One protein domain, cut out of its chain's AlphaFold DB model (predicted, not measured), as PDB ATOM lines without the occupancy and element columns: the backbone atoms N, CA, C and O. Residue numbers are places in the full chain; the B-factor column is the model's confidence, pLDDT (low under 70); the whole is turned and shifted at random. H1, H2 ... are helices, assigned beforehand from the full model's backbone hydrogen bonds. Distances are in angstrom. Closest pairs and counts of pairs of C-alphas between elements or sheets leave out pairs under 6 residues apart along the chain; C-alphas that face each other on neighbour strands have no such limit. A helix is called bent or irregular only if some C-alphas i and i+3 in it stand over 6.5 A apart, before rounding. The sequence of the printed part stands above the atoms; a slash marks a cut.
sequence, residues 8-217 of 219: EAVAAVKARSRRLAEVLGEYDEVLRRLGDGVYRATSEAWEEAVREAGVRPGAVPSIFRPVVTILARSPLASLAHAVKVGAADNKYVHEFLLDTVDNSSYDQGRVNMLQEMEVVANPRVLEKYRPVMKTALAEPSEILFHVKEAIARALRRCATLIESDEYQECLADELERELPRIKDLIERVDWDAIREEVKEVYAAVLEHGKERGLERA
ATOM      1  N   GLU A   8     245.213 168.565 326.144       55.25
ATOM      2  CA  GLU A   8     245.272 167.623 325.024       55.25
ATOM      3  C   GLU A   8     243.937 166.909 324.771       55.25
ATOM      4  O   GLU A   8     243.504 166.843 323.626       55.25
ATOM      5  N   ALA A   9     243.236 166.447 325.813       52.03
ATOM      6  CA  ALA A   9     241.913 165.836 325.666       52.03
ATOM      7  C   ALA A   9     240.877 166.857 325.162       52.03
ATOM      8  O   ALA A   9     240.093 166.563 324.263       52.03
ATOM      9  N   VAL A  10     240.930 168.096 325.665       57.44
ATOM     10  CA  VAL A  10     240.078 169.195 325.177       57.44
ATOM     11  C   VAL A  10     240.411 169.558 323.725       57.44
ATOM     12  O   VAL A  10     239.509 169.849 322.939       57.44
ATOM     13  N   ALA A  11     241.690 169.538 323.343       59.91
ATOM     14  CA  ALA A  11     242.122 169.788 321.970       59.91
ATOM     15  C   ALA A  11     241.703 168.659 321.012       59.91
ATOM     16  O   ALA A  11     241.252 168.952 319.906       59.91
ATOM     17  N   ALA A  12     241.786 167.397 321.438       56.44
ATOM     18  CA  ALA A  12     241.380 166.233 320.651       56.44
ATOM     19  C   ALA A  12     239.861 166.194 320.417       56.44
ATOM     20  O   ALA A  12     239.428 166.022 319.280       56.44
ATOM     21  N   VAL A  13     239.050 166.453 321.451       58.66
ATOM     22  CA  VAL A  13     237.587 166.584 321.311       58.66
ATOM     23  C   VAL A  13     237.240 167.726 320.352       58.66
ATOM     24  O   VAL A  13     236.453 167.542 319.428       58.66
ATOM     25  N   LYS A  14     237.909 168.882 320.475       66.56
ATOM     26  CA  LYS A  14     237.739 169.997 319.528       66.56
ATOM     27  C   LYS A  14     238.139 169.639 318.095       66.56
ATOM     28  O   LYS A  14     237.499 170.121 317.166       66.56
ATOM     29  N   ALA A  15     239.179 168.830 317.897       63.94
ATOM     30  CA  ALA A  15     239.609 168.396 316.569       63.94
ATOM     31  C   ALA A  15     238.610 167.413 315.930       63.94
ATOM     32  O   ALA A  15     238.269 167.573 314.759       63.94
ATOM     33  N   ARG A  16     238.080 166.455 316.704       69.38
ATOM     34  CA  ARG A  16     237.073 165.479 316.246       69.38
ATOM     35  C   ARG A  16     235.762 166.147 315.844       69.38
ATOM     36  O   ARG A  16     235.282 165.939 314.732       69.38
ATOM     37  N   SER A  17     235.232 167.017 316.703       79.75
ATOM     38  CA  SER A  17     234.026 167.790 316.391       79.75
ATOM     39  C   SER A  17     234.242 168.710 315.189       79.75
ATOM     40  O   SER A  17     233.358 168.875 314.354       79.75
ATOM     41  N   ARG A  18     235.447 169.266 315.023       86.06
ATOM     42  CA  ARG A  18     235.758 170.106 313.863       86.06
ATOM     43  C   ARG A  18     235.673 169.345 312.537       86.06
ATOM     44  O   ARG A  18     235.101 169.891 311.600       86.06
ATOM     45  N   ARG A  19     236.177 168.110 312.464       92.44
ATOM     46  CA  ARG A  19     236.102 167.300 311.237       92.44
ATOM     47  C   ARG A  19     234.658 166.964 310.866       92.44
ATOM     48  O   ARG A  19     234.275 167.159 309.718       92.44
ATOM     49  N   LEU A  20     233.835 166.544 311.832       94.56
ATOM     50  CA  LEU A  20     232.406 166.328 311.574       94.56
ATOM     51  C   LEU A  20     231.734 167.617 311.079       94.56
ATOM     52  O   LEU A  20     231.002 167.580 310.098       94.56
ATOM     53  N   ALA A  21     232.010 168.760 311.707       93.75
ATOM     54  CA  ALA A  21     231.461 170.041 311.270       93.75
ATOM     55  C   ALA A  21     231.869 170.416 309.834       93.75
ATOM     56  O   ALA A  21     231.045 170.938 309.088       93.75
ATOM     57  N   GLU A  22     233.118 170.155 309.440       94.62
ATOM     58  CA  GLU A  22     233.603 170.382 308.073       94.62
ATOM     59  C   GLU A  22     232.854 169.492 307.069       94.62
ATOM     60  O   GLU A  22     232.315 170.005 306.090       94.62
ATOM     61  N   VAL A  23     232.702 168.196 307.362       95.62
ATOM     62  CA  VAL A  23     231.942 167.265 306.508       95.62
ATOM     63  C   VAL A  23     230.468 167.670 306.398       95.62
ATOM     64  O   VAL A  23     229.917 167.695 305.301       95.62
ATOM     65  N   LEU A  24     229.816 168.045 307.503       93.81
ATOM     66  CA  LEU A  24     228.428 168.524 307.474       93.81
ATOM     67  C   LEU A  24     228.279 169.812 306.651       93.81
ATOM     68  O   LEU A  24     227.280 169.969 305.950       93.81
ATOM     69  N   GLY A  25     229.268 170.710 306.706       92.75
ATOM     70  CA  GLY A  25     229.308 171.919 305.881       92.75
ATOM     71  C   GLY A  25     229.422 171.618 304.383       92.75
ATOM     72  O   GLY A  25     228.774 172.271 303.573       92.75
ATOM     73  N   GLU A  26     230.177 170.590 304.012       94.81
ATOM     74  CA  GLU A  26     230.288 170.138 302.619       94.81
ATOM     75  C   GLU A  26     228.973 169.540 302.093       94.81
ATOM     76  O   GLU A  26     228.565 169.804 300.961       94.81
ATOM     77  N   TYR A  27     228.262 168.771 302.923       92.19
ATOM     78  CA  TYR A  27     226.914 168.295 302.592       92.19
ATOM     79  C   TYR A  27     225.912 169.447 302.446       92.19
ATOM     80  O   TYR A  27     225.081 169.422 301.536       92.19
ATOM     81  N   ASP A  28     225.986 170.458 303.315       90.19
ATOM     82  CA  ASP A  28     225.180 171.675 303.187       90.19
ATOM     83  C   ASP A  28     225.457 172.396 301.861       90.19
ATOM     84  O   ASP A  28     224.519 172.755 301.148       90.19
ATOM     85  N   GLU A  29     226.725 172.528 301.465       91.31
ATOM     86  CA  GLU A  29     227.091 173.151 300.195       91.31
ATOM     87  C   GLU A  29     226.531 172.392 298.985       91.31
ATOM     88  O   GLU A  29     226.006 173.024 298.062       91.31
ATOM     89  N   VAL A  30     226.586 171.055 298.988       91.12
ATOM     90  CA  VAL A  30     225.944 170.227 297.953       91.12
ATOM     91  C   VAL A  30     224.447 170.526 297.888       91.12
ATOM     92  O   VAL A  30     223.921 170.809 296.813       91.12
ATOM     93  N   LEU A  31     223.749 170.482 299.025       87.38
ATOM     94  CA  LEU A  31     222.303 170.701 299.071       87.38
ATOM     95  C   LEU A  31     221.926 172.117 298.627       87.38
ATOM     96  O   LEU A  31     220.948 172.292 297.900       87.38
ATOM     97  N   ARG A  32     222.731 173.118 298.990       87.12
ATOM     98  CA  ARG A  32     222.563 174.500 298.538       87.12
ATOM     99  C   ARG A  32     222.746 174.618 297.029       87.12
ATOM    100  O   ARG A  32     221.883 175.184 296.370       87.12
ATOM    101  N   ARG A  33     223.825 174.060 296.468       90.62
ATOM    102  CA  ARG A  33     224.058 174.046 295.012       90.62
ATOM    103  C   ARG A  33     222.904 173.369 294.273       90.62
ATOM    104  O   ARG A  33     222.490 173.865 293.230       90.62
ATOM    105  N   LEU A  34     222.372 172.278 294.825       88.50
ATOM    106  CA  LEU A  34     221.249 171.553 294.240       88.50
ATOM    107  C   LEU A  34     219.984 172.415 294.251       88.50
ATOM    108  O   LEU A  34     219.327 172.560 293.224       88.50
ATOM    109  N   GLY A  35     219.669 173.019 295.401       84.88
ATOM    110  CA  GLY A  35     218.534 173.926 295.556       84.88
ATOM    111  C   GLY A  35     218.623 175.140 294.633       84.88
ATOM    112  O   GLY A  35     217.653 175.447 293.945       84.88
ATOM    113  N   ASP A  36     219.789 175.784 294.564       87.50
ATOM    114  CA  ASP A  36     220.043 176.940 293.700       87.50
ATOM    115  C   ASP A  36     219.926 176.574 292.208       87.50
ATOM    116  O   ASP A  36     219.383 177.353 291.422       87.50
ATOM    117  N   GLY A  37     220.423 175.396 291.813       90.19
ATOM    118  CA  GLY A  37     220.345 174.889 290.440       90.19
ATOM    119  C   GLY A  37     218.907 174.603 290.012       90.19
ATOM    120  O   GLY A  37     218.449 175.128 288.998       90.19
ATOM    121  N   VAL A  38     218.161 173.855 290.832       87.06
ATOM    122  CA  VAL A  38     216.743 173.558 290.585       87.06
ATOM    123  C   VAL A  38     215.902 174.835 290.558       87.06
ATOM    124  O   VAL A  38     215.091 175.022 289.648       87.06
ATOM    125  N   TYR A  39     216.112 175.744 291.512       85.56
ATOM    126  CA  TYR A  39     215.415 177.029 291.549       85.56
ATOM    127  C   TYR A  39     215.652 177.828 290.267       85.56
ATOM    128  O   TYR A  39     214.703 178.345 289.677       85.56
ATOM    129  N   ARG A  40     216.908 177.915 289.814       90.19
ATOM    130  CA  ARG A  40     217.272 178.653 288.604       90.19
ATOM    131  C   ARG A  40     216.654 178.035 287.356       90.19
ATOM    132  O   ARG A  40     215.948 178.741 286.647       90.19
ATOM    133  N   ALA A  41     216.855 176.735 287.140       91.06
ATOM    134  CA  ALA A  41     216.330 176.030 285.973       91.06
ATOM    135  C   ALA A  41     214.802 176.160 285.882       91.06
ATOM    136  O   ALA A  41     214.261 176.510 284.838       91.06
ATOM    137  N   THR A  42     214.096 175.962 286.998       87.44
ATOM    138  CA  THR A  42     212.630 176.076 287.026       87.44
ATOM    139  C   THR A  42     212.148 177.524 286.897       87.44
ATOM    140  O   THR A  42     211.125 177.768 286.262       87.44
ATOM    141  N   SER A  43     212.874 178.507 287.432       87.88
ATOM    142  CA  SER A  43     212.522 179.925 287.268       87.88
ATOM    143  C   SER A  43     212.711 180.398 285.825       87.88
ATOM    144  O   SER A  43     211.813 181.028 285.270       87.88
ATOM    145  N   GLU A  44     213.840 180.062 285.200       92.19
ATOM    146  CA  GLU A  44     214.126 180.387 283.796       92.19
ATOM    147  C   GLU A  44     213.109 179.722 282.860       92.19
ATOM    148  O   GLU A  44     212.529 180.394 282.006       92.19
ATOM    149  N   ALA A  45     212.801 178.439 283.089       91.25
ATOM    150  CA  ALA A  45     211.775 177.708 282.350       91.25
ATOM    151  C   ALA A  45     210.407 178.405 282.401       91.25
ATOM    152  O   ALA A  45     209.717 178.510 281.386       91.25
ATOM    153  N   TRP A  46     210.004 178.901 283.577       88.12
ATOM    154  CA  TRP A  46     208.740 179.621 283.740       88.12
ATOM    155  C   TRP A  46     208.734 180.942 282.971       88.12
ATOM    156  O   TRP A  46     207.767 181.260 282.277       88.12
ATOM    157  N   GLU A  47     209.807 181.722 283.082       88.62
ATOM    158  CA  GLU A  47     209.919 183.018 282.412       88.62
ATOM    159  C   GLU A  47     209.922 182.890 280.887       88.62
ATOM    160  O   GLU A  47     209.287 183.698 280.200       88.62
ATOM    161  N   GLU A  48     210.595 181.871 280.352       91.06
ATOM    162  CA  GLU A  48     210.556 181.538 278.929       91.06
ATOM    163  C   GLU A  48     209.161 181.091 278.493       91.06
ATOM    164  O   GLU A  48     208.620 181.666 277.548       91.06
ATOM    165  N   ALA A  49     208.531 180.160 279.218       90.06
ATOM    166  CA  ALA A  49     207.188 179.679 278.892       90.06
ATOM    167  C   ALA A  49     206.154 180.817 278.868       90.06
ATOM    168  O   ALA A  49     205.342 180.905 277.949       90.06
ATOM    169  N   VAL A  50     206.200 181.736 279.841       86.81
ATOM    170  CA  VAL A  50     205.328 182.925 279.882       86.81
ATOM    171  C   VAL A  50     205.543 183.812 278.655       86.81
ATOM    172  O   VAL A  50     204.569 184.272 278.049       86.81
ATOM    173  N   ARG A  51     206.807 184.043 278.280       86.44
ATOM    174  CA  ARG A  51     207.181 184.877 277.132       86.44
ATOM    175  C   ARG A  51     206.714 184.259 275.816       86.44
ATOM    176  O   ARG A  51     206.102 184.957 275.013       86.44
ATOM    177  N   GLU A  52     206.971 182.970 275.615       88.75
ATOM    178  CA  GLU A  52     206.593 182.226 274.408       88.75
ATOM    179  C   GLU A  52     205.074 182.071 274.280       88.75
ATOM    180  O   GLU A  52     204.517 182.255 273.198       88.75
ATOM    181  N   ALA A  53     204.372 181.842 275.394       83.62
ATOM    182  CA  ALA A  53     202.912 181.780 275.422       83.62
ATOM    183  C   ALA A  53     202.237 183.152 275.205       83.62
ATOM    184  O   ALA A  53     201.006 183.222 275.080       83.62
ATOM    185  N   GLY A  54     203.006 184.248 275.173       81.94
ATOM    186  CA  GLY A  54     202.501 185.613 275.017       81.94
ATOM    187  C   GLY A  54     201.671 186.098 276.209       81.94
ATOM    188  O   GLY A  54     200.832 186.987 276.053       81.94
ATOM    189  N   VAL A  55     201.865 185.504 277.389       78.25
ATOM    190  CA  VAL A  55     201.147 185.870 278.614       78.25
ATOM    191  C   VAL A  55     201.758 187.151 279.181       78.25
ATOM    192  O   VAL A  55     202.977 187.293 279.278       78.25
ATOM    193  N   ARG A  56     200.915 188.121 279.560       72.69
ATOM    194  CA  ARG A  56     201.401 189.402 280.097       72.69
ATOM    195  C   ARG A  56     202.192 189.190 281.396       72.69
ATOM    196  O   ARG A  56     201.713 188.469 282.276       72.69
ATOM    197  N   PRO A  57     203.337 189.873 281.583       64.06
ATOM    198  CA  PRO A  57     204.035 189.887 282.864       64.06
ATOM    199  C   PRO A  57     203.085 190.333 283.986       64.06
ATOM    200  O   PRO A  57     202.512 191.418 283.917       64.06
ATOM    201  N   GLY A  58     202.888 189.482 284.998       64.31
ATOM    202  CA  GLY A  58     201.976 189.737 286.122       64.31
ATOM    203  C   GLY A  58     200.562 189.162 285.979       64.31
ATOM    204  O   GLY A  58     199.822 189.186 286.955       64.31
ATOM    205  N   ALA A  59     200.201 188.582 284.826       67.75
ATOM    206  CA  ALA A  59     198.945 187.835 284.683       67.75
ATOM    207  C   ALA A  59     198.910 186.570 285.558       67.75
ATOM    208  O   ALA A  59     197.835 186.090 285.886       67.75
ATOM    209  N   VAL A  60     200.075 186.057 285.962       68.38
ATOM    210  CA  VAL A  60     200.205 185.105 287.069       68.38
ATOM    211  C   VAL A  60     200.935 185.823 288.207       68.38
ATOM    212  O   VAL A  60     202.089 186.233 288.014       68.38
ATOM    213  N   PRO A  61     200.292 186.024 289.373       65.25
ATOM    214  CA  PRO A  61     200.941 186.622 290.532       65.25
ATOM    215  C   PRO A  61     202.218 185.868 290.914       65.25
ATOM    216  O   PRO A  61     202.276 184.644 290.835       65.25
ATOM    217  N   SER A  62     203.244 186.591 291.374       65.31
ATOM    218  CA  SER A  62     204.543 186.000 291.733       65.31
ATOM    219  C   SER A  62     204.456 184.923 292.819       65.31
ATOM    220  O   SER A  62     205.294 184.031 292.843       65.31
ATOM    221  N   ILE A  63     203.430 184.987 293.674       58.62
ATOM    222  CA  ILE A  63     203.132 183.991 294.715       58.62
ATOM    223  C   ILE A  63     202.632 182.647 294.165       58.62
ATOM    224  O   ILE A  63     202.629 181.668 294.895       58.62
ATOM    225  N   PHE A  64     202.199 182.610 292.903       60.44
ATOM    226  CA  PHE A  64     201.748 181.405 292.202       60.44
ATOM    227  C   PHE A  64     202.737 180.991 291.113       60.44
ATOM    228  O   PHE A  64     202.366 180.277 290.185       60.44
ATOM    229  N   ARG A  65     203.982 181.483 291.175       66.75
ATOM    230  CA  ARG A  65     205.043 180.970 290.312       66.75
ATOM    231  C   ARG A  65     205.371 179.567 290.802       66.75
ATOM    232  O   ARG A  65     205.882 179.472 291.915       66.75
ATOM    233  N   PRO A  66     205.110 178.524 290.001       63.69
ATOM    234  CA  PRO A  66     205.549 177.191 290.348       63.69
ATOM    235  C   PRO A  66     207.071 177.214 290.305       63.69
ATOM    236  O   PRO A  66     207.668 177.295 289.239       63.69
ATOM    237  N   VAL A  67     207.723 177.260 291.455       62.94
ATOM    238  CA  VAL A  67     209.181 177.188 291.513       62.94
ATOM    239  C   VAL A  67     209.510 176.091 292.486       62.94
ATOM    240  O   VAL A  67     209.091 176.115 293.643       62.94
ATOM    241  N   VAL A  68     210.271 175.103 292.020       64.62
ATOM    242  CA  VAL A  68     210.672 174.008 292.893       64.62
ATOM    243  C   VAL A  68     211.669 174.572 293.889       64.62
ATOM    244  O   VAL A  68     212.848 174.762 293.601       64.62
ATOM    245  N   THR A  69     211.179 174.841 295.091       58.59
ATOM    246  CA  THR A  69     212.043 175.110 296.226       58.59
ATOM    247  C   THR A  69     212.315 173.777 296.891       58.59
ATOM    248  O   THR A  69     211.412 173.147 297.447       58.59
ATOM    249  N   ILE A  70     213.568 173.333 296.852       58.41
ATOM    250  CA  ILE A  70     213.998 172.246 297.723       58.41
ATOM    251  C   ILE A  70     213.983 172.822 299.144       58.41
ATOM    252  O   ILE A  70     214.907 173.514 299.563       58.41
ATOM    253  N   LEU A  71     212.885 172.587 299.872       48.16
ATOM    254  CA  LEU A  71     212.669 173.092 301.236       48.16
ATOM    255  C   LEU A  71     213.659 172.523 302.258       48.16
ATOM    256  O   LEU A  71     213.692 172.989 303.395       48.16
ATOM    257  N   ALA A  72     214.526 171.596 301.847       49.56
ATOM    258  CA  ALA A  72     215.749 171.294 302.567       49.56
ATOM    259  C   ALA A  72     216.737 172.471 302.439       49.56
ATOM    260  O   ALA A  72     217.836 172.329 301.907       49.56
ATOM    261  N   ARG A  73     216.382 173.644 302.987       50.41
ATOM    262  CA  ARG A  73     217.392 174.509 303.602       50.41
ATOM    263  C   ARG A  73     217.923 173.711 304.772       50.41
ATOM    264  O   ARG A  73     217.368 173.743 305.866       50.41
ATOM    265  N   SER A  74     218.892 172.874 304.445       58.47
ATOM    266  CA  SER A  74     219.395 171.854 305.325       58.47
ATOM    267  C   SER A  74     219.860 172.540 306.598       58.47
ATOM    268  O   SER A  74     220.746 173.391 306.545       58.47
ATOM    269  N   PRO A  75     219.297 172.216 307.768       71.25
ATOM    270  CA  PRO A  75     219.789 172.808 308.994       71.25
ATOM    271  C   PRO A  75     221.173 172.203 309.342       71.25
ATOM    272  O   PRO A  75     221.734 172.509 310.388       71.25
ATOM    273  N   LEU A  76     221.779 171.414 308.436       85.88
ATOM    274  CA  LEU A  76     223.161 170.945 308.482       85.88
ATOM    275  C   LEU A  76     224.176 172.074 308.663       85.88
ATOM    276  O   LEU A  76     225.116 171.867 309.421       85.88
ATOM    277  N   ALA A  77     223.985 173.270 308.091       85.69
ATOM    278  CA  ALA A  77     224.840 174.420 308.415       85.69
ATOM    279  C   ALA A  77     224.764 174.798 309.907       85.69
ATOM    280  O   ALA A  77     225.784 175.055 310.556       85.69
ATOM    281  N   SER A  78     223.555 174.793 310.477       86.19
ATOM    282  CA  SER A  78     223.327 175.055 311.901       86.19
ATOM    283  C   SER A  78     223.910 173.946 312.775       86.19
ATOM    284  O   SER A  78     224.548 174.241 313.785       86.19
ATOM    285  N   LEU A  79     223.757 172.680 312.373       90.25
ATOM    286  CA  LEU A  79     224.360 171.543 313.065       90.25
ATOM    287  C   LEU A  79     225.887 171.600 312.997       90.25
ATOM    288  O   LEU A  79     226.543 171.459 314.022       90.25
ATOM    289  N   ALA A  80     226.456 171.880 311.825       89.94
ATOM    290  CA  ALA A  80     227.890 172.061 311.634       89.94
ATOM    291  C   ALA A  80     228.425 173.159 312.559       89.94
ATOM    292  O   ALA A  80     229.435 172.964 313.235       89.94
ATOM    293  N   HIS A  81     227.724 174.293 312.654       87.62
ATOM    294  CA  HIS A  81     228.079 175.350 313.595       87.62
ATOM    295  C   HIS A  81     228.015 174.870 315.051       87.62
ATOM    296  O   HIS A  81     228.985 175.057 315.786       87.62
ATOM    297  N   ALA A  82     226.920 174.222 315.457       88.88
ATOM    298  CA  ALA A  82     226.725 173.728 316.819       88.88
ATOM    299  C   ALA A  82     227.794 172.698 317.224       88.88
ATOM    300  O   ALA A  82     228.359 172.791 318.314       88.88
ATOM    301  N   VAL A  83     228.137 171.772 316.326       90.06
ATOM    302  CA  VAL A  83     229.227 170.805 316.506       90.06
ATOM    303  C   VAL A  83     230.569 171.534 316.616       90.06
ATOM    304  O   VAL A  83     231.328 171.295 317.553       90.06
ATOM    305  N   LYS A  84     230.854 172.489 315.720       88.12
ATOM    306  CA  LYS A  84     232.117 173.247 315.701       88.12
ATOM    307  C   LYS A  84     232.376 174.020 316.993       88.12
ATOM    308  O   LYS A  84     233.525 174.122 317.419       88.12
ATOM    309  N   VAL A  85     231.334 174.589 317.600       85.75
ATOM    310  CA  VAL A  85     231.447 175.336 318.865       85.75
ATOM    311  C   VAL A  85     231.295 174.448 320.106       85.75
ATOM    312  O   VAL A  85     231.395 174.957 321.220       85.75
ATOM    313  N   GLY A  86     231.086 173.137 319.934       84.56
ATOM    314  CA  GLY A  86     230.898 172.181 321.028       84.56
ATOM    315  C   GLY A  86     229.564 172.331 321.768       84.56
ATOM    316  O   GLY A  86     229.462 171.925 322.921       84.56
ATOM    317  N   ALA A  87     228.559 172.944 321.135       86.06
ATOM    318  CA  ALA A  87     227.208 173.099 321.683       86.06
ATOM    319  C   ALA A  87     226.296 171.895 321.391       86.06
ATOM    320  O   ALA A  87     225.233 171.781 321.994       86.06
ATOM    321  N   ALA A  88     226.701 171.016 320.471       87.56
ATOM    322  CA  ALA A  88     225.983 169.801 320.105       87.56
ATOM    323  C   ALA A  88     226.681 168.564 320.690       87.56
ATOM    324  O   ALA A  88     227.803 168.236 320.294       87.56
ATOM    325  N   ASP A  89     226.012 167.875 321.615       90.56
ATOM    326  CA  ASP A  89     226.444 166.557 322.083       90.56
ATOM    327  C   ASP A  89     226.051 165.448 321.088       90.56
ATOM    328  O   ASP A  89     225.364 165.679 320.092       90.56
ATOM    329  N   ASN A  90     226.502 164.219 321.341       93.56
ATOM    330  CA  ASN A  90     226.257 163.089 320.443       93.56
ATOM    331  C   ASN A  90     224.772 162.772 320.237       93.56
ATOM    332  O   ASN A  90     224.384 162.400 319.129       93.56
ATOM    333  N   LYS A  91     223.946 162.911 321.282       93.44
ATOM    334  CA  LYS A  91     222.508 162.621 321.212       93.44
ATOM    335  C   LYS A  91     221.807 163.663 320.367       93.44
ATOM    336  O   LYS A  91     221.087 163.298 319.446       93.44
ATOM    337  N   TYR A  92     222.116 164.933 320.602       92.25
ATOM    338  CA  TYR A  92     221.629 166.032 319.788       92.25
ATOM    339  C   TYR A  92     222.013 165.850 318.315       92.25
ATOM    340  O   TYR A  92     221.154 165.945 317.446       92.25
ATOM    341  N   VAL A  93     223.279 165.522 318.019       93.06
ATOM    342  CA  VAL A  93     223.724 165.238 316.642       93.06
ATOM    343  C   VAL A  93     222.937 164.074 316.032       93.06
ATOM    344  O   VAL A  93     222.496 164.173 314.889       93.06
ATOM    345  N   HIS A  94     222.757 162.978 316.774       94.88
ATOM    346  CA  HIS A  94     222.024 161.804 316.303       94.88
ATOM    347  C   HIS A  94     220.565 162.131 315.977       94.88
ATOM    348  O   HIS A  94     220.115 161.863 314.867       94.88
ATOM    349  N   GLU A  95     219.842 162.724 316.927       91.94
ATOM    350  CA  GLU A  95     218.425 163.068 316.787       91.94
ATOM    351  C   GLU A  95     218.206 164.070 315.657       91.94
ATOM    352  O   GLU A  95     217.298 163.903 314.852       91.94
ATOM    353  N   PHE A  96     219.080 165.067 315.536       91.75
ATOM    354  CA  PHE A  96     218.989 166.065 314.480       91.75
ATOM    355  C   PHE A  96     219.178 165.460 313.084       91.75
ATOM    356  O   PHE A  96     218.443 165.778 312.147       91.75
ATOM    357  N   LEU A  97     220.184 164.597 312.918       91.25
ATOM    358  CA  LEU A  97     220.423 163.918 311.645       91.25
ATOM    359  C   LEU A  97     219.304 162.921 311.325       91.25
ATOM    360  O   LEU A  97     218.941 162.782 310.158       91.25
ATOM    361  N   LEU A  98     218.741 162.257 312.337       90.25
ATOM    362  CA  LEU A  98     217.590 161.372 312.173       90.25
ATOM    363  C   LEU A  98     216.360 162.158 311.705       90.25
ATOM    364  O   LEU A  98     215.765 161.803 310.692       90.25
ATOM    365  N   ASP A  99     216.055 163.280 312.358       85.69
ATOM    366  CA  ASP A  99     214.968 164.184 311.970       85.69
ATOM    367  C   ASP A  99     215.163 164.723 310.543       85.69
ATOM    368  O   ASP A  99     214.230 164.756 309.741       85.69
ATOM    369  N   THR A 100     216.406 165.046 310.173       80.81
ATOM    370  CA  THR A 100     216.755 165.446 308.801       80.81
ATOM    371  C   THR A 100     216.421 164.339 307.796       80.81
ATOM    372  O   THR A 100     215.878 164.619 306.723       80.81
ATOM    373  N   VAL A 101     216.714 163.074 308.111       81.81
ATOM    374  CA  VAL A 101     216.366 161.932 307.252       81.81
ATOM    375  C   VAL A 101     214.851 161.733 307.183       81.81
ATOM    376  O   VAL A 101     214.327 161.508 306.090       81.81
ATOM    377  N   ASP A 102     214.137 161.853 308.295       77.00
ATOM    378  CA  ASP A 102     212.697 161.592 308.342       77.00
ATOM    379  C   ASP A 102     211.883 162.695 307.648       77.00
ATOM    380  O   ASP A 102     210.972 162.400 306.870       77.00
ATOM    381  N   ASN A 103     212.264 163.963 307.825       69.12
ATOM    382  CA  ASN A 103     211.512 165.110 307.310       69.12
ATOM    383  C   ASN A 103     211.869 165.510 305.875       69.12
ATOM    384  O   ASN A 103     211.080 166.184 305.210       69.12
ATOM    385  N   SER A 104     213.024 165.097 305.349       65.50
ATOM    386  CA  SER A 104     213.426 165.476 303.987       65.50
ATOM    387  C   SER A 104     212.720 164.615 302.931       65.50
ATOM    388  O   SER A 104     213.321 163.701 302.373       65.50
ATOM    389  N   SER A 105     211.435 164.820 302.640       60.06
ATOM    390  CA  SER A 105     210.758 164.032 301.593       60.06
ATOM    391  C   SER A 105     211.117 164.525 300.190       60.06
ATOM    392  O   SER A 105     210.877 165.679 299.847       60.06
ATOM    393  N   TYR A 106     211.632 163.622 299.350       59.34
ATOM    394  CA  TYR A 106     211.863 163.886 297.928       59.34
ATOM    395  C   TYR A 106     210.568 164.318 297.209       59.34
ATOM    396  O   TYR A 106     210.561 165.263 296.419       59.34
ATOM    397  N   ASP A 107     209.448 163.668 297.533       63.72
ATOM    398  CA  ASP A 107     208.168 163.928 296.879       63.72
ATOM    399  C   ASP A 107     207.586 165.308 297.214       63.72
ATOM    400  O   ASP A 107     206.793 165.826 296.431       63.72
ATOM    401  N   GLN A 108     207.991 165.936 298.324       63.12
ATOM    402  CA  GLN A 108     207.440 167.230 298.738       63.12
ATOM    403  C   GLN A 108     207.731 168.346 297.734       63.12
ATOM    404  O   GLN A 108     206.817 169.093 297.407       63.12
ATOM    405  N   GLY A 109     208.952 168.449 297.197       64.62
ATOM    406  CA  GLY A 109     209.285 169.508 296.231       64.62
ATOM    407  C   GLY A 109     208.436 169.420 294.958       64.62
ATOM    408  O   GLY A 109     207.869 170.413 294.505       64.62
ATOM    409  N   ARG A 110     208.269 168.199 294.436       69.19
ATOM    410  CA  ARG A 110     207.419 167.905 293.274       69.19
ATOM    411  C   ARG A 110     205.937 168.150 293.565       69.19
ATOM    412  O   ARG A 110     205.232 168.703 292.728       69.19
ATOM    413  N   VAL A 111     205.449 167.724 294.730       71.50
ATOM    414  CA  VAL A 111     204.046 167.907 295.134       71.50
ATOM    415  C   VAL A 111     203.718 169.385 295.325       71.50
ATOM    416  O   VAL A 111     202.703 169.827 294.799       71.50
ATOM    417  N   ASN A 112     204.583 170.152 295.992       69.50
ATOM    418  CA  ASN A 112     204.386 171.587 296.207       69.50
ATOM    419  C   ASN A 112     204.295 172.340 294.875       69.50
ATOM    420  O   ASN A 112     203.372 173.116 294.660       69.50
ATOM    421  N   MET A 113     205.197 172.036 293.942       71.31
ATOM    422  CA  MET A 113     205.184 172.632 292.607       71.31
ATOM    423  C   MET A 113     203.900 172.291 291.829       71.31
ATOM    424  O   MET A 113     203.318 173.159 291.183       71.31
ATOM    425  N   LEU A 114     203.420 171.042 291.904       73.38
ATOM    426  CA  LEU A 114     202.137 170.659 291.302       73.38
ATOM    427  C   LEU A 114     200.964 171.418 291.938       73.38
ATOM    428  O   LEU A 114     200.106 171.902 291.206       73.38
ATOM    429  N   GLN A 115     200.948 171.570 293.264       73.38
ATOM    430  CA  GLN A 115     199.919 172.326 293.987       73.38
ATOM    431  C   GLN A 115     199.904 173.810 293.598       73.38
ATOM    432  O   GLN A 115     198.835 174.379 293.397       73.38
ATOM    433  N   GLU A 116     201.070 174.435 293.428       73.06
ATOM    434  CA  GLU A 116     201.169 175.822 292.952       73.06
ATOM    435  C   GLU A 116     200.576 175.979 291.540       73.06
ATOM    436  O   GLU A 116     199.917 176.979 291.248       73.06
ATOM    437  N   MET A 117     200.718 174.962 290.680       74.00
ATOM    438  CA  MET A 117     200.141 174.963 289.330       74.00
ATOM    439  C   MET A 117     198.627 174.705 289.283       74.00
ATOM    440  O   MET A 117     197.997 175.059 288.283       74.00
ATOM    441  N   GLU A 118     198.003 174.144 290.327       76.50
ATOM    442  CA  GLU A 118     196.545 173.897 290.367       76.50
ATOM    443  C   GLU A 118     195.718 175.191 290.316       76.50
ATOM    444  O   GLU A 118     194.555 175.186 289.906       76.50
ATOM    445  N   VAL A 119     196.329 176.320 290.680       69.56
ATOM    446  CA  VAL A 119     195.729 177.656 290.566       69.56
ATOM    447  C   VAL A 119     195.576 178.081 289.098       69.56
ATOM    448  O   VAL A 119     194.680 178.854 288.760       69.56
ATOM    449  N   VAL A 120     196.431 177.558 288.214       65.56
ATOM    450  CA  VAL A 120     196.544 177.956 286.802       65.56
ATOM    451  C   VAL A 120     195.923 176.909 285.872       65.56
ATOM    452  O   VAL A 120     195.262 177.266 284.895       65.56
ATOM    453  N   ALA A 121     196.078 175.618 286.179       72.38
ATOM    454  CA  ALA A 121     195.615 174.519 285.339       72.38
ATOM    455  C   ALA A 121     194.752 173.497 286.090       72.38
ATOM    456  O   ALA A 121     194.848 173.309 287.297       72.38
ATOM    457  N   ASN A 122     193.883 172.802 285.348       76.25
ATOM    458  CA  ASN A 122     193.077 171.717 285.903       76.25
ATOM    459  C   ASN A 122     193.982 170.555 286.377       76.25
ATOM    460  O   ASN A 122     194.877 170.162 285.623       76.25
ATOM    461  N   PRO A 123     193.696 169.917 287.528       77.44
ATOM    462  CA  PRO A 123     194.448 168.754 288.008       77.44
ATOM    463  C   PRO A 123     194.614 167.621 286.982       77.44
ATOM    464  O   PRO A 123     195.635 166.944 286.971       77.44
ATOM    465  N   ARG A 124     193.656 167.425 286.062       82.00
ATOM    466  CA  ARG A 124     193.773 166.424 284.981       82.00
ATOM    467  C   ARG A 124     194.889 166.741 283.984       82.00
ATOM    468  O   ARG A 124     195.496 165.817 283.451       82.00
ATOM    469  N   VAL A 125     195.146 168.023 283.721       79.19
ATOM    470  CA  VAL A 125     196.264 168.459 282.870       79.19
ATOM    471  C   VAL A 125     197.575 168.202 283.602       79.19
ATOM    472  O   VAL A 125     198.485 167.614 283.029       79.19
ATOM    473  N   LEU A 126     197.642 168.533 284.891       79.50
ATOM    474  CA  LEU A 126     198.825 168.277 285.713       79.50
ATOM    475  C   LEU A 126     199.138 166.780 285.834       79.50
ATOM    476  O   LEU A 126     200.295 166.388 285.722       79.50
ATOM    477  N   GLU A 127     198.120 165.924 285.964       82.88
ATOM    478  CA  GLU A 127     198.314 164.470 286.005       82.88
ATOM    479  C   GLU A 127     198.891 163.927 284.689       82.88
ATOM    480  O   GLU A 127     199.743 163.039 284.715       82.88
ATOM    481  N   LYS A 128     198.500 164.496 283.537       86.00
ATOM    482  CA  LYS A 128     199.063 164.137 282.224       86.00
ATOM    483  C   LYS A 128     200.569 164.422 282.153       86.00
ATOM    484  O   LYS A 128     201.303 163.612 281.595       86.00
ATOM    485  N   TYR A 129     201.024 165.543 282.717       82.62
ATOM    486  CA  TYR A 129     202.434 165.963 282.684       82.62
ATOM    487  C   TYR A 129     203.249 165.510 283.902       82.62
ATOM    488  O   TYR A 129     204.465 165.695 283.945       82.62
ATOM    489  N   ARG A 130     202.622 164.837 284.870       81.06
ATOM    490  CA  ARG A 130     203.298 164.256 286.037       81.06
ATOM    491  C   ARG A 130     204.484 163.344 285.677       81.06
ATOM    492  O   ARG A 130     205.484 163.419 286.393       81.06
ATOM    493  N   PRO A 131     204.436 162.499 284.621       86.00
ATOM    494  CA  PRO A 131     205.591 161.695 284.213       86.00
ATOM    495  C   PRO A 131     206.760 162.536 283.690       86.00
ATOM    496  O   PRO A 131     207.905 162.230 284.012       86.00
ATOM    497  N   VAL A 132     206.474 163.611 282.944       84.75
ATOM    498  CA  VAL A 132     207.496 164.552 282.452       84.75
ATOM    499  C   VAL A 132     208.159 165.235 283.640       84.75
ATOM    500  O   VAL A 132     209.367 165.159 283.794       84.75
ATOM    501  N   MET A 133     207.365 165.752 284.582       80.69
ATOM    502  CA  MET A 133     207.897 166.383 285.792       80.69
ATOM    503  C   MET A 133     208.735 165.428 286.655       80.69
ATOM    504  O   MET A 133     209.725 165.819 287.266       80.69
ATOM    505  N   LYS A 134     208.338 164.152 286.721       82.88
ATOM    506  CA  LYS A 134     209.119 163.121 287.414       82.88
ATOM    507  C   LYS A 134     210.471 162.889 286.734       82.88
ATOM    508  O   LYS A 134     211.444 162.639 287.435       82.88
ATOM    509  N   THR A 135     210.508 162.947 285.407       86.44
ATOM    510  CA  THR A 135     211.730 162.773 284.610       86.44
ATOM    511  C   THR A 135     212.641 163.984 284.775       86.44
ATOM    512  O   THR A 135     213.776 163.816 285.209       86.44
ATOM    513  N   ALA A 136     212.092 165.190 284.627       85.38
ATOM    514  CA  ALA A 136     212.832 166.442 284.747       85.38
ATOM    515  C   ALA A 136     213.501 166.621 286.112       85.38
ATOM    516  O   ALA A 136     214.567 167.209 286.230       85.38
ATOM    517  N   LEU A 137     212.882 166.113 287.178       85.06
ATOM    518  CA  LEU A 137     213.440 166.223 288.522       85.06
ATOM    519  C   LEU A 137     214.265 165.001 288.933       85.06
ATOM    520  O   LEU A 137     214.802 165.018 290.041       85.06
ATOM    521  N   ALA A 138     214.393 163.963 288.096       87.25
ATOM    522  CA  ALA A 138     214.996 162.677 288.453       87.25
ATOM    523  C   ALA A 138     216.429 162.812 288.993       87.25
ATOM    524  O   ALA A 138     216.731 162.266 290.052       87.25
ATOM    525  N   GLU A 139     217.280 163.599 288.338       89.44
ATOM    526  CA  GLU A 139     218.669 163.805 288.768       89.44
ATOM    527  C   GLU A 139     218.769 164.506 290.143       89.44
ATOM    528  O   GLU A 139     219.384 163.945 291.058       89.44
ATOM    529  N   PRO A 140     218.095 165.655 290.390       88.12
ATOM    530  CA  PRO A 140     217.996 166.226 291.736       88.12
ATOM    531  C   PRO A 140     217.456 165.248 292.789       88.12
ATOM    532  O   PRO A 140     217.896 165.255 293.941       88.12
ATOM    533  N   SER A 141     216.513 164.389 292.393       84.94
ATOM    534  CA  SER A 141     215.934 163.346 293.253       84.94
ATOM    535  C   SER A 141     216.979 162.367 293.746       84.94
ATOM    536  O   SER A 141     217.010 162.019 294.926       84.94
ATOM    537  N   GLU A 142     217.799 161.892 292.815       87.75
ATOM    538  CA  GLU A 142     218.815 160.882 293.049       87.75
ATOM    539  C   GLU A 142     219.897 161.422 293.985       87.75
ATOM    540  O   GLU A 142     220.301 160.741 294.930       87.75
ATOM    541  N   ILE A 143     220.296 162.683 293.806       90.19
ATOM    542  CA  ILE A 143     221.252 163.351 294.696       90.19
ATOM    543  C   ILE A 143     220.696 163.443 296.120       90.19
ATOM    544  O   ILE A 143     221.377 163.051 297.071       90.19
ATOM    545  N   LEU A 144     219.450 163.904 296.288       86.19
ATOM    546  CA  LEU A 144     218.802 163.947 297.604       86.19
ATOM    547  C   LEU A 144     218.704 162.554 298.226       86.19
ATOM    548  O   LEU A 144     218.987 162.390 299.413       86.19
ATOM    549  N   PHE A 145     218.338 161.545 297.434       87.38
ATOM    550  CA  PHE A 145     218.291 160.161 297.886       87.38
ATOM    551  C   PHE A 145     219.651 159.704 298.427       87.38
ATOM    552  O   PHE A 145     219.710 159.187 299.542       87.38
ATOM    553  N   HIS A 146     220.743 159.953 297.703       91.19
ATOM    554  CA  HIS A 146     222.083 159.565 298.143       91.19
ATOM    555  C   HIS A 146     222.562 160.322 299.381       91.19
ATOM    556  O   HIS A 146     223.185 159.714 300.252       91.19
ATOM    557  N   VAL A 147     222.221 161.605 299.522       90.88
ATOM    558  CA  VAL A 147     222.492 162.353 300.758       90.88
ATOM    559  C   VAL A 147     221.779 161.709 301.947       90.88
ATOM    560  O   VAL A 147     222.410 161.424 302.968       90.88
ATOM    561  N   LYS A 148     220.480 161.417 301.816       88.31
ATOM    562  CA  LYS A 148     219.700 160.771 302.884       88.31
ATOM    563  C   LYS A 148     220.225 159.378 303.207       88.31
ATOM    564  O   LYS A 148     220.321 159.015 304.377       88.31
ATOM    565  N   GLU A 149     220.570 158.602 302.185       91.31
ATOM    566  CA  GLU A 149     221.116 157.261 302.352       91.31
ATOM    567  C   GLU A 149     222.453 157.293 303.102       91.31
ATOM    568  O   GLU A 149     222.649 156.490 304.018       91.31
ATOM    569  N   ALA A 150     223.339 158.234 302.764       94.31
ATOM    570  CA  ALA A 150     224.619 158.413 303.439       94.31
ATOM    571  C   ALA A 150     224.425 158.731 304.929       94.31
ATOM    572  O   ALA A 150     224.992 158.044 305.780       94.31
ATOM    573  N   ILE A 151     223.548 159.688 305.257       93.69
ATOM    574  CA  ILE A 151     223.235 160.043 306.650       93.69
ATOM    575  C   ILE A 151     222.620 158.848 307.390       93.69
ATOM    576  O   ILE A 151     223.099 158.465 308.456       93.69
ATOM    577  N   ALA A 152     221.610 158.190 306.815       93.44
ATOM    578  CA  ALA A 152     220.956 157.036 307.433       93.44
ATOM    579  C   ALA A 152     221.912 155.847 307.635       93.44
ATOM    580  O   ALA A 152     221.793 155.079 308.594       93.44
ATOM    581  N   ARG A 153     222.865 155.644 306.719       96.00
ATOM    582  CA  ARG A 153     223.908 154.620 306.839       96.00
ATOM    583  C   ARG A 153     224.894 154.968 307.952       96.00
ATOM    584  O   ARG A 153     225.165 154.090 308.770       96.00
ATOM    585  N   ALA A 154     225.362 156.215 308.015       97.25
ATOM    586  CA  ALA A 154     226.255 156.698 309.065       97.25
ATOM    587  C   ALA A 154     225.609 156.548 310.454       97.25
ATOM    588  O   ALA A 154     226.187 155.911 311.333       97.25
ATOM    589  N   LEU A 155     224.365 157.012 310.616       96.56
ATOM    590  CA  LEU A 155     223.599 156.871 311.859       96.56
ATOM    591  C   LEU A 155     223.490 155.411 312.308       96.56
ATOM    592  O   LEU A 155     223.770 155.101 313.463       96.56
ATOM    593  N   ARG A 156     223.132 154.496 311.396       97.00
ATOM    594  CA  ARG A 156     223.008 153.063 311.714       97.00
ATOM    595  C   ARG A 156     224.337 152.429 312.120       97.00
ATOM    596  O   ARG A 156     224.356 151.627 313.047       97.00
ATOM    597  N   ARG A 157     225.430 152.755 311.429       97.38
ATOM    598  CA  ARG A 157     226.754 152.167 311.694       97.38
ATOM    599  C   ARG A 157     227.385 152.693 312.975       97.38
ATOM    600  O   ARG A 157     228.020 151.924 313.687       97.38
ATOM    601  N   CYS A 158     227.169 153.966 313.287       97.75
ATOM    602  CA  CYS A 158     227.758 154.611 314.455       97.75
ATOM    603  C   CYS A 158     226.864 154.548 315.703       97.75
ATOM    604  O   CYS A 158     227.310 154.945 316.775       97.75
ATOM    605  N   ALA A 159     225.626 154.041 315.611       95.44
ATOM    606  CA  ALA A 159     224.649 154.042 316.706       95.44
ATOM    607  C   ALA A 159     225.177 153.438 318.020       95.44
ATOM    608  O   ALA A 159     224.882 153.947 319.099       95.44
ATOM    609  N   THR A 160     225.995 152.384 317.950       96.81
ATOM    610  CA  THR A 160     226.575 151.735 319.141       96.81
ATOM    611  C   THR A 160     227.575 152.616 319.886       96.81
ATOM    612  O   THR A 160     227.902 152.329 321.032       96.81
ATOM    613  N   LEU A 161     228.070 153.673 319.241       96.31
ATOM    614  CA  LEU A 161     229.033 154.612 319.796       96.31
ATOM    615  C   LEU A 161     228.368 155.869 320.359       96.31
ATOM    616  O   LEU A 161     229.096 156.742 320.792       96.31
ATOM    617  N   ILE A 162     227.035 155.998 320.387       94.38
ATOM    618  CA  ILE A 162     226.363 157.269 320.732       94.38
ATOM    619  C   ILE A 162     226.783 157.860 322.093       94.38
ATOM    620  O   ILE A 162     226.875 159.075 322.234       94.38
ATOM    621  N   GLU A 163     227.109 157.025 323.082       92.69
ATOM    622  CA  GLU A 163     227.595 157.461 324.406       92.69
ATOM    623  C   GLU A 163     229.135 157.623 324.470       92.69
ATOM    624  O   GLU A 163     229.680 157.933 325.526       92.69
ATOM    625  N   SER A 164     229.848 157.379 323.366       92.00
ATOM    626  CA  SER A 164     231.313 157.416 323.250       92.00
ATOM    627  C   SER A 164     231.808 158.696 322.574       92.00
ATOM    628  O   SER A 164     231.218 159.187 321.611       92.00
ATOM    629  N   ASP A 165     232.978 159.177 322.995       84.19
ATOM    630  CA  ASP A 165     233.692 160.300 322.366       84.19
ATOM    631  C   ASP A 165     234.163 159.997 320.924       84.19
ATOM    632  O   ASP A 165     234.678 160.878 320.232       84.19
ATOM    633  N   GLU A 166     234.015 158.753 320.465       91.94
ATOM    634  CA  GLU A 166     234.311 158.308 319.095       91.94
ATOM    635  C   GLU A 166     233.113 158.456 318.142       91.94
ATOM    636  O   GLU A 166     233.266 158.313 316.931       91.94
ATOM    637  N   TYR A 167     231.913 158.768 318.650       94.62
ATOM    638  CA  TYR A 167     230.692 158.839 317.839       94.62
ATOM    639  C   TYR A 167     230.802 159.814 316.665       94.62
ATOM    640  O   TYR A 167     230.525 159.461 315.520       94.62
ATOM    641  N   GLN A 168     231.219 161.051 316.948       93.69
ATOM    642  CA  GLN A 168     231.318 162.106 315.937       93.69
ATOM    643  C   GLN A 168     232.415 161.809 314.913       93.69
ATOM    644  O   GLN A 168     232.268 162.161 313.746       93.69
ATOM    645  N   GLU A 169     233.486 161.134 315.336       94.38
ATOM    646  CA  GLU A 169     234.558 160.686 314.446       94.38
ATOM    647  C   GLU A 169     234.064 159.579 313.506       94.38
ATOM    648  O   GLU A 169     234.253 159.686 312.297       94.38
ATOM    649  N   CYS A 170     233.319 158.597 314.026       96.88
ATOM    650  CA  CYS A 170     232.653 157.580 313.208       96.88
ATOM    651  C   CYS A 170     231.684 158.205 312.192       96.88
ATOM    652  O   CYS A 170     231.694 157.834 311.017       96.88
ATOM    653  N   LEU A 171     230.861 159.174 312.616       97.12
ATOM    654  CA  LEU A 171     229.952 159.870 311.704       97.12
ATOM    655  C   LEU A 171     230.717 160.607 310.602       97.12
ATOM    656  O   LEU A 171     230.332 160.513 309.440       97.12
ATOM    657  N   ALA A 172     231.791 161.318 310.958       96.75
ATOM    658  CA  ALA A 172     232.628 162.009 309.987       96.75
ATOM    659  C   ALA A 172     233.219 161.027 308.965       96.75
ATOM    660  O   ALA A 172     233.112 161.282 307.770       96.75
ATOM    661  N   ASP A 173     233.757 159.888 309.412       97.38
ATOM    662  CA  ASP A 173     234.310 158.854 308.532       97.38
ATOM    663  C   ASP A 173     233.272 158.284 307.560       97.38
ATOM    664  O   ASP A 173     233.551 158.137 306.370       97.38
ATOM    665  N   GLU A 174     232.082 157.924 308.044       97.69
ATOM    666  CA  GLU A 174     231.048 157.330 307.189       97.69
ATOM    667  C   GLU A 174     230.475 158.347 306.190       97.69
ATOM    668  O   GLU A 174     230.234 157.988 305.039       97.69
ATOM    669  N   LEU A 175     230.297 159.608 306.594       96.81
ATOM    670  CA  LEU A 175     229.806 160.674 305.714       96.81
ATOM    671  C   LEU A 175     230.862 161.099 304.682       96.81
ATOM    672  O   LEU A 175     230.559 161.236 303.498       96.81
ATOM    673  N   GLU A 176     232.117 161.267 305.097       97.25
ATOM    674  CA  GLU A 176     233.203 161.683 304.204       97.25
ATOM    675  C   GLU A 176     233.453 160.662 303.085       97.25
ATOM    676  O   GLU A 176     233.776 161.049 301.965       97.25
ATOM    677  N   ARG A 177     233.236 159.366 303.338       97.25
ATOM    678  CA  ARG A 177     233.368 158.315 302.311       97.25
ATOM    679  C   ARG A 177     232.384 158.461 301.152       97.25
ATOM    680  O   ARG A 177     232.738 158.134 300.022       97.25
ATOM    681  N   GLU A 178     231.160 158.910 301.414       96.50
ATOM    682  CA  GLU A 178     230.120 159.039 300.382       96.50
ATOM    683  C   GLU A 178     230.183 160.400 299.665       96.50
ATOM    684  O   GLU A 178     229.711 160.540 298.533       96.50
ATOM    685  N   LEU A 179     230.806 161.402 300.293       95.81
ATOM    686  CA  LEU A 179     230.843 162.781 299.812       95.81
ATOM    687  C   LEU A 179     231.421 162.947 298.387       95.81
ATOM    688  O   LEU A 179     230.791 163.660 297.603       95.81
ATOM    689  N   PRO A 180     232.539 162.302 297.978       97.56
ATOM    690  CA  PRO A 180     233.066 162.442 296.617       97.56
ATOM    691  C   PRO A 180     232.075 162.005 295.538       97.56
ATOM    692  O   PRO A 180     231.917 162.691 294.532       97.56
ATOM    693  N   ARG A 181     231.359 160.897 295.767       96.38
ATOM    694  CA  ARG A 181     230.329 160.408 294.843       96.38
ATOM    695  C   ARG A 181     229.187 161.414 294.720       96.38
ATOM    696  O   ARG A 181     228.719 161.673 293.620       96.38
ATOM    697  N   ILE A 182     228.732 161.967 295.842       95.19
ATOM    698  CA  ILE A 182     227.633 162.939 295.867       95.19
ATOM    699  C   ILE A 182     228.038 164.243 295.160       95.19
ATOM    700  O   ILE A 182     227.249 164.783 294.385       95.19
ATOM    701  N   LYS A 183     229.270 164.720 295.378       96.62
ATOM    702  CA  LYS A 183     229.834 165.887 294.677       96.62
ATOM    703  C   LYS A 183     229.909 165.670 293.161       96.62
ATOM    704  O   LYS A 183     229.526 166.544 292.394       96.62
ATOM    705  N   ASP A 184     230.336 164.491 292.734       96.62
ATOM    706  CA  ASP A 184     230.401 164.137 291.317       96.62
ATOM    707  C   ASP A 184     229.006 164.011 290.674       96.62
ATOM    708  O   ASP A 184     228.824 164.356 289.510       96.62
ATOM    709  N   LEU A 185     227.984 163.569 291.418       94.88
ATOM    710  CA  LEU A 185     226.604 163.562 290.917       94.88
ATOM    711  C   LEU A 185     226.087 164.980 290.653       94.88
ATOM    712  O   LEU A 185     225.537 165.231 289.588       94.88
ATOM    713  N   ILE A 186     226.284 165.917 291.588       93.44
ATOM    714  CA  ILE A 186     225.794 167.295 291.416       93.44
ATOM    715  C   ILE A 186     226.520 168.059 290.301       93.44
ATOM    716  O   ILE A 186     225.934 168.934 289.668       93.44
ATOM    717  N   GLU A 187     227.786 167.744 290.045       95.19
ATOM    718  CA  GLU A 187     228.553 168.347 288.949       95.19
ATOM    719  C   GLU A 187     228.100 167.875 287.567       95.19
ATOM    720  O   GLU A 187     228.296 168.594 286.590       95.19
ATOM    721  N   ARG A 188     227.472 166.700 287.492       95.56
ATOM    722  CA  ARG A 188     226.992 166.097 286.245       95.56
ATOM    723  C   ARG A 188     225.538 166.418 285.916       95.56
ATOM    724  O   ARG A 188     225.082 165.984 284.866       95.56
ATOM    725  N   VAL A 189     224.836 167.154 286.780       94.31
ATOM    726  CA  VAL A 189     223.436 167.522 286.538       94.31
ATOM    727  C   VAL A 189     223.326 168.403 285.299       94.31
ATOM    728  O   VAL A 189     223.977 169.450 285.217       94.31
ATOM    729  N   ASP A 190     222.457 168.009 284.372       95.44
ATOM    730  CA  ASP A 190     222.152 168.796 283.179       95.44
ATOM    731  C   ASP A 190     221.028 169.799 283.475       95.44
ATOM    732  O   ASP A 190     219.842 169.564 283.239       95.44
ATOM    733  N   TRP A 191     221.407 170.952 284.032       94.56
ATOM    734  CA  TRP A 191     220.457 172.013 284.382       94.56
ATOM    735  C   TRP A 191     219.675 172.553 283.180       94.56
ATOM    736  O   TRP A 191     218.536 172.992 283.354       94.56
ATOM    737  N   ASP A 192     220.264 172.521 281.980       94.56
ATOM    738  CA  ASP A 192     219.597 172.959 280.755       94.56
ATOM    739  C   ASP A 192     218.521 171.953 280.341       94.56
ATOM    740  O   ASP A 192     217.400 172.361 280.036       94.56
ATOM    741  N   ALA A 193     218.805 170.648 280.407       93.88
ATOM    742  CA  ALA A 193     217.798 169.614 280.167       93.88
ATOM    743  C   ALA A 193     216.618 169.740 281.143       93.88
ATOM    744  O   ALA A 193     215.462 169.748 280.715       93.88
ATOM    745  N   ILE A 194     216.895 169.947 282.438       91.81
ATOM    746  CA  ILE A 194     215.852 170.193 283.447       91.81
ATOM    747  C   ILE A 194     215.015 171.424 283.074       91.81
ATOM    748  O   ILE A 194     213.785 171.370 283.142       91.81
ATOM    749  N   ARG A 195     215.654 172.536 282.672       93.94
ATOM    750  CA  ARG A 195     214.950 173.755 282.241       93.94
ATOM    751  C   ARG A 195     214.018 173.462 281.066       93.94
ATOM    752  O   ARG A 195     212.849 173.835 281.129       93.94
ATOM    753  N   GLU A 196     214.506 172.807 280.013       94.00
ATOM    754  CA  GLU A 196     213.707 172.535 278.811       94.00
ATOM    755  C   GLU A 196     212.518 171.608 279.101       94.00
ATOM    756  O   GLU A 196     211.394 171.906 278.691       94.00
ATOM    757  N   GLU A 197     212.718 170.532 279.868       91.38
ATOM    758  CA  GLU A 197     211.633 169.607 280.223       91.38
ATOM    759  C   GLU A 197     210.574 170.274 281.115       91.38
ATOM    760  O   GLU A 197     209.368 170.108 280.909       91.38
ATOM    761  N   VAL A 198     210.997 171.074 282.099       89.62
ATOM    762  CA  VAL A 198     210.069 171.825 282.958       89.62
ATOM    763  C   VAL A 198     209.315 172.891 282.154       89.62
ATOM    764  O   VAL A 198     208.117 173.095 282.381       89.62
ATOM    765  N   LYS A 199     209.975 173.544 281.189       91.62
ATOM    766  CA  LYS A 199     209.352 174.540 280.308       91.62
ATOM    767  C   LYS A 199     208.202 173.936 279.509       91.62
ATOM    768  O   LYS A 199     207.164 174.585 279.395       91.62
ATOM    769  N   GLU A 200     208.333 172.700 279.021       89.00
ATOM    770  CA  GLU A 200     207.246 171.998 278.320       89.00
ATOM    771  C   GLU A 200     205.992 171.884 279.200       89.00
ATOM    772  O   GLU A 200     204.875 172.186 278.764       89.00
ATOM    773  N   VAL A 201     206.174 171.518 280.473       87.19
ATOM    774  CA  VAL A 201     205.066 171.417 281.428       87.19
ATOM    775  C   VAL A 201     204.422 172.783 281.662       87.19
ATOM    776  O   VAL A 201     203.194 172.897 281.639       87.19
ATOM    777  N   TYR A 202     205.221 173.835 281.837       88.38
ATOM    778  CA  TYR A 202     204.698 175.189 282.017       88.38
ATOM    779  C   TYR A 202     203.986 175.734 280.792       88.38
ATOM    780  O   TYR A 202     202.930 176.346 280.943       88.38
ATOM    781  N   ALA A 203     204.509 175.493 279.592       88.44
ATOM    782  CA  ALA A 203     203.862 175.895 278.353       88.44
ATOM    783  C   ALA A 203     202.459 175.281 278.260       88.44
ATOM    784  O   ALA A 203     201.486 176.001 278.032       88.44
ATOM    785  N   ALA A 204     202.327 173.986 278.560       85.56
ATOM    786  CA  ALA A 204     201.033 173.310 278.565       85.56
ATOM    787  C   ALA A 204     200.078 173.834 279.654       85.56
ATOM    788  O   ALA A 204     198.875 173.976 279.421       85.56
ATOM    789  N   VAL A 205     200.600 174.137 280.847       84.38
ATOM    790  CA  VAL A 205     199.827 174.735 281.949       84.38
ATOM    791  C   VAL A 205     199.314 176.125 281.571       84.38
ATOM    792  O   VAL A 205     198.138 176.423 281.788       84.38
ATOM    793  N   LEU A 206     200.162 176.962 280.975       85.56
ATOM    794  CA  LEU A 206     199.815 178.316 280.546       85.56
ATOM    795  C   LEU A 206     198.830 178.313 279.377       85.56
ATOM    796  O   LEU A 206     197.874 179.085 279.396       85.56
ATOM    797  N   GLU A 207     199.020 177.437 278.389       85.62
ATOM    798  CA  GLU A 207     198.093 177.272 277.267       85.62
ATOM    799  C   GLU A 207     196.693 176.907 277.773       85.62
ATOM    800  O   GLU A 207     195.719 177.596 277.463       85.62
ATOM    801  N   HIS A 208     196.604 175.917 278.663       82.75
ATOM    802  CA  HIS A 208     195.334 175.546 279.278       82.75
ATOM    803  C   HIS A 208     194.743 176.669 280.150       82.75
ATOM    804  O   HIS A 208     193.530 176.893 280.158       82.75
ATOM    805  N   GLY A 209     195.581 177.415 280.872       80.31
ATOM    806  CA  GLY A 209     195.151 178.601 281.610       80.31
ATOM    807  C   GLY A 209     194.507 179.646 280.692       80.31
ATOM    808  O   GLY A 209     193.439 180.184 281.010       80.31
ATOM    809  N   LYS A 210     195.100 179.916 279.521       80.62
ATOM    810  CA  LYS A 210     194.562 180.871 278.535       80.62
ATOM    811  C   LYS A 210     193.178 180.461 278.037       80.62
ATOM    812  O   LYS A 210     192.293 181.316 277.990       80.62
ATOM    813  N   GLU A 211     192.954 179.175 277.762       80.62
ATOM    814  CA  GLU A 211     191.628 178.641 277.394       80.62
ATOM    815  C   GLU A 211     190.560 178.941 278.459       80.62
ATOM    816  O   GLU A 211     189.382 179.112 278.146       80.62
ATOM    817  N   ARG A 212     190.973 179.052 279.726       74.62
ATOM    818  CA  ARG A 212     190.103 179.322 280.878       74.62
ATOM    819  C   ARG A 212     190.031 180.797 281.272       74.62
ATOM    820  O   ARG A 212     189.388 181.127 282.265       74.62
ATOM    821  N   GLY A 213     190.642 181.687 280.493       72.25
ATOM    822  CA  GLY A 213     190.600 183.125 280.738       72.25
ATOM    823  C   GLY A 213     191.576 183.608 281.811       72.25
ATOM    824  O   GLY A 213     191.277 184.606 282.460       72.25
ATOM    825  N   LEU A 214     192.735 182.955 281.974       71.38
ATOM    826  CA  LEU A 214     193.831 183.382 282.865       71.38
ATOM    827  C   LEU A 214     194.116 184.891 282.785       71.38
ATOM    828  O   LEU A 214     194.257 185.557 283.803       71.38
ATOM    829  N   GLU A 215     194.111 185.452 281.574       65.00
ATOM    830  CA  GLU A 215     194.357 186.880 281.328       65.00
ATOM    831  C   GLU A 215     193.293 187.818 281.924       65.00
ATOM    832  O   GLU A 215     193.508 189.024 281.981       65.00
ATOM    833  N   ARG A 216     192.147 187.282 282.354       59.53
ATOM    834  CA  ARG A 216     191.042 188.015 282.993       59.53
ATOM    835  C   ARG A 216     190.874 187.663 284.473       59.53
ATOM    836  O   ARG A 216     190.110 188.334 285.148       59.53
ATOM    837  N   ALA A 217     191.518 186.599 284.954       56.31
ATOM    838  CA  ALA A 217     191.275 186.027 286.281       56.31
ATOM    839  C   ALA A 217     191.997 186.770 287.419       56.31
ATOM    840  O   ALA A 217     191.614 186.632 288.577       56.31
TER     841      ALA A 217
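What this domain is: This is residues 8 to 217 of the 219 residues of an uncharacterized protein of Thermoprotei archaeon (UniProt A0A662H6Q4). This is a long rod of helices built along one very long helix, H1, which runs nearly its whole length. H2, H6 and the bent H7 pack along H1 toward its first residues and middle, and H8 toward its last; H3 packs on H6, and the hairpin of H4 and H5 packs on H8 through H5. H1, H4, H5, H6, H7a and H8 form a bundle, helices side by side, and residues 53 to 75 lead back from H1 to H2 with no named element. The printed part has 210 residues with nine named helices, H1 to H9 in chain order, and no named strand: all helix. It is loose, with a radius of gyration of the C-alphas of 20.8 A and spans of 71 by 28 by 25 A.

Where its parts are: Find C-alpha 8 at (245.272, 167.623, 325.024); from there H1, residues 8 to 52, runs 65.4 A to C-alpha 52 at (206.593, 182.226, 274.408). Next come H2, residues 76 to 84, H3, residues 90 to 103, H4, residues 106 to 117, and H5, residues 123 to 136. H6, residues 138 to 161, is 35.3 A long. H7, residues 167 to 187, was assigned as one helix by its hydrogen bonds but is bent, with C-alphas 177 and 180 7.0 A apart; its arms are H7a, residues 167 to 177, and H7b, residues 180 to 187. H8, residues 191 to 211, is 30.4 A long, and H9, residues 214 to 217, ends at C-alpha 217 at (191.275, 186.027, 286.281).

How they stand to each other: Start at H1 and H6, the hubs, which touch at C-alphas Leu 34 and Pro 140, their closest, 6.7 A apart, and run opposite ways. H1 touches H2 with residues 14 to 28 alone, closest at C-alphas Ala 21 and Ala 80, 4.1 A; they form a hairpin. With residues 37 to 52 alone H1 touches H8, closest at C-alphas Ala 45 and Lys 199, 4.5 A, at a steep tilt of 44 degrees. H5 touches H8 at a shallow tilt of 9 degrees, opposite ways, closest at C-alphas Ala 136 and Ile 194, 5.0 A. H9 touches no helix but is near H8, and H1 and H3 are apart. Every O i to N i+4 pair is within hydrogen-bond range in H1, H2, H3, H7a and H7b, against 7 of 8 in H4, 8 of 10 in H5, 18 of 20 in H6 and 16 of 17 in H8; H9 is too short for such a pair.

The domain as a whole: Look to C-alphas Glu 8 and Glu 211 for the two farthest apart, 72.6 A. The printed part has no cut; the link from H1 to H2 is long, and the other links are tight. The mean pLDDT of the printed part is 83.3, with residues 8 to 16, 57 to 74 and 103 to 110 among those under 70.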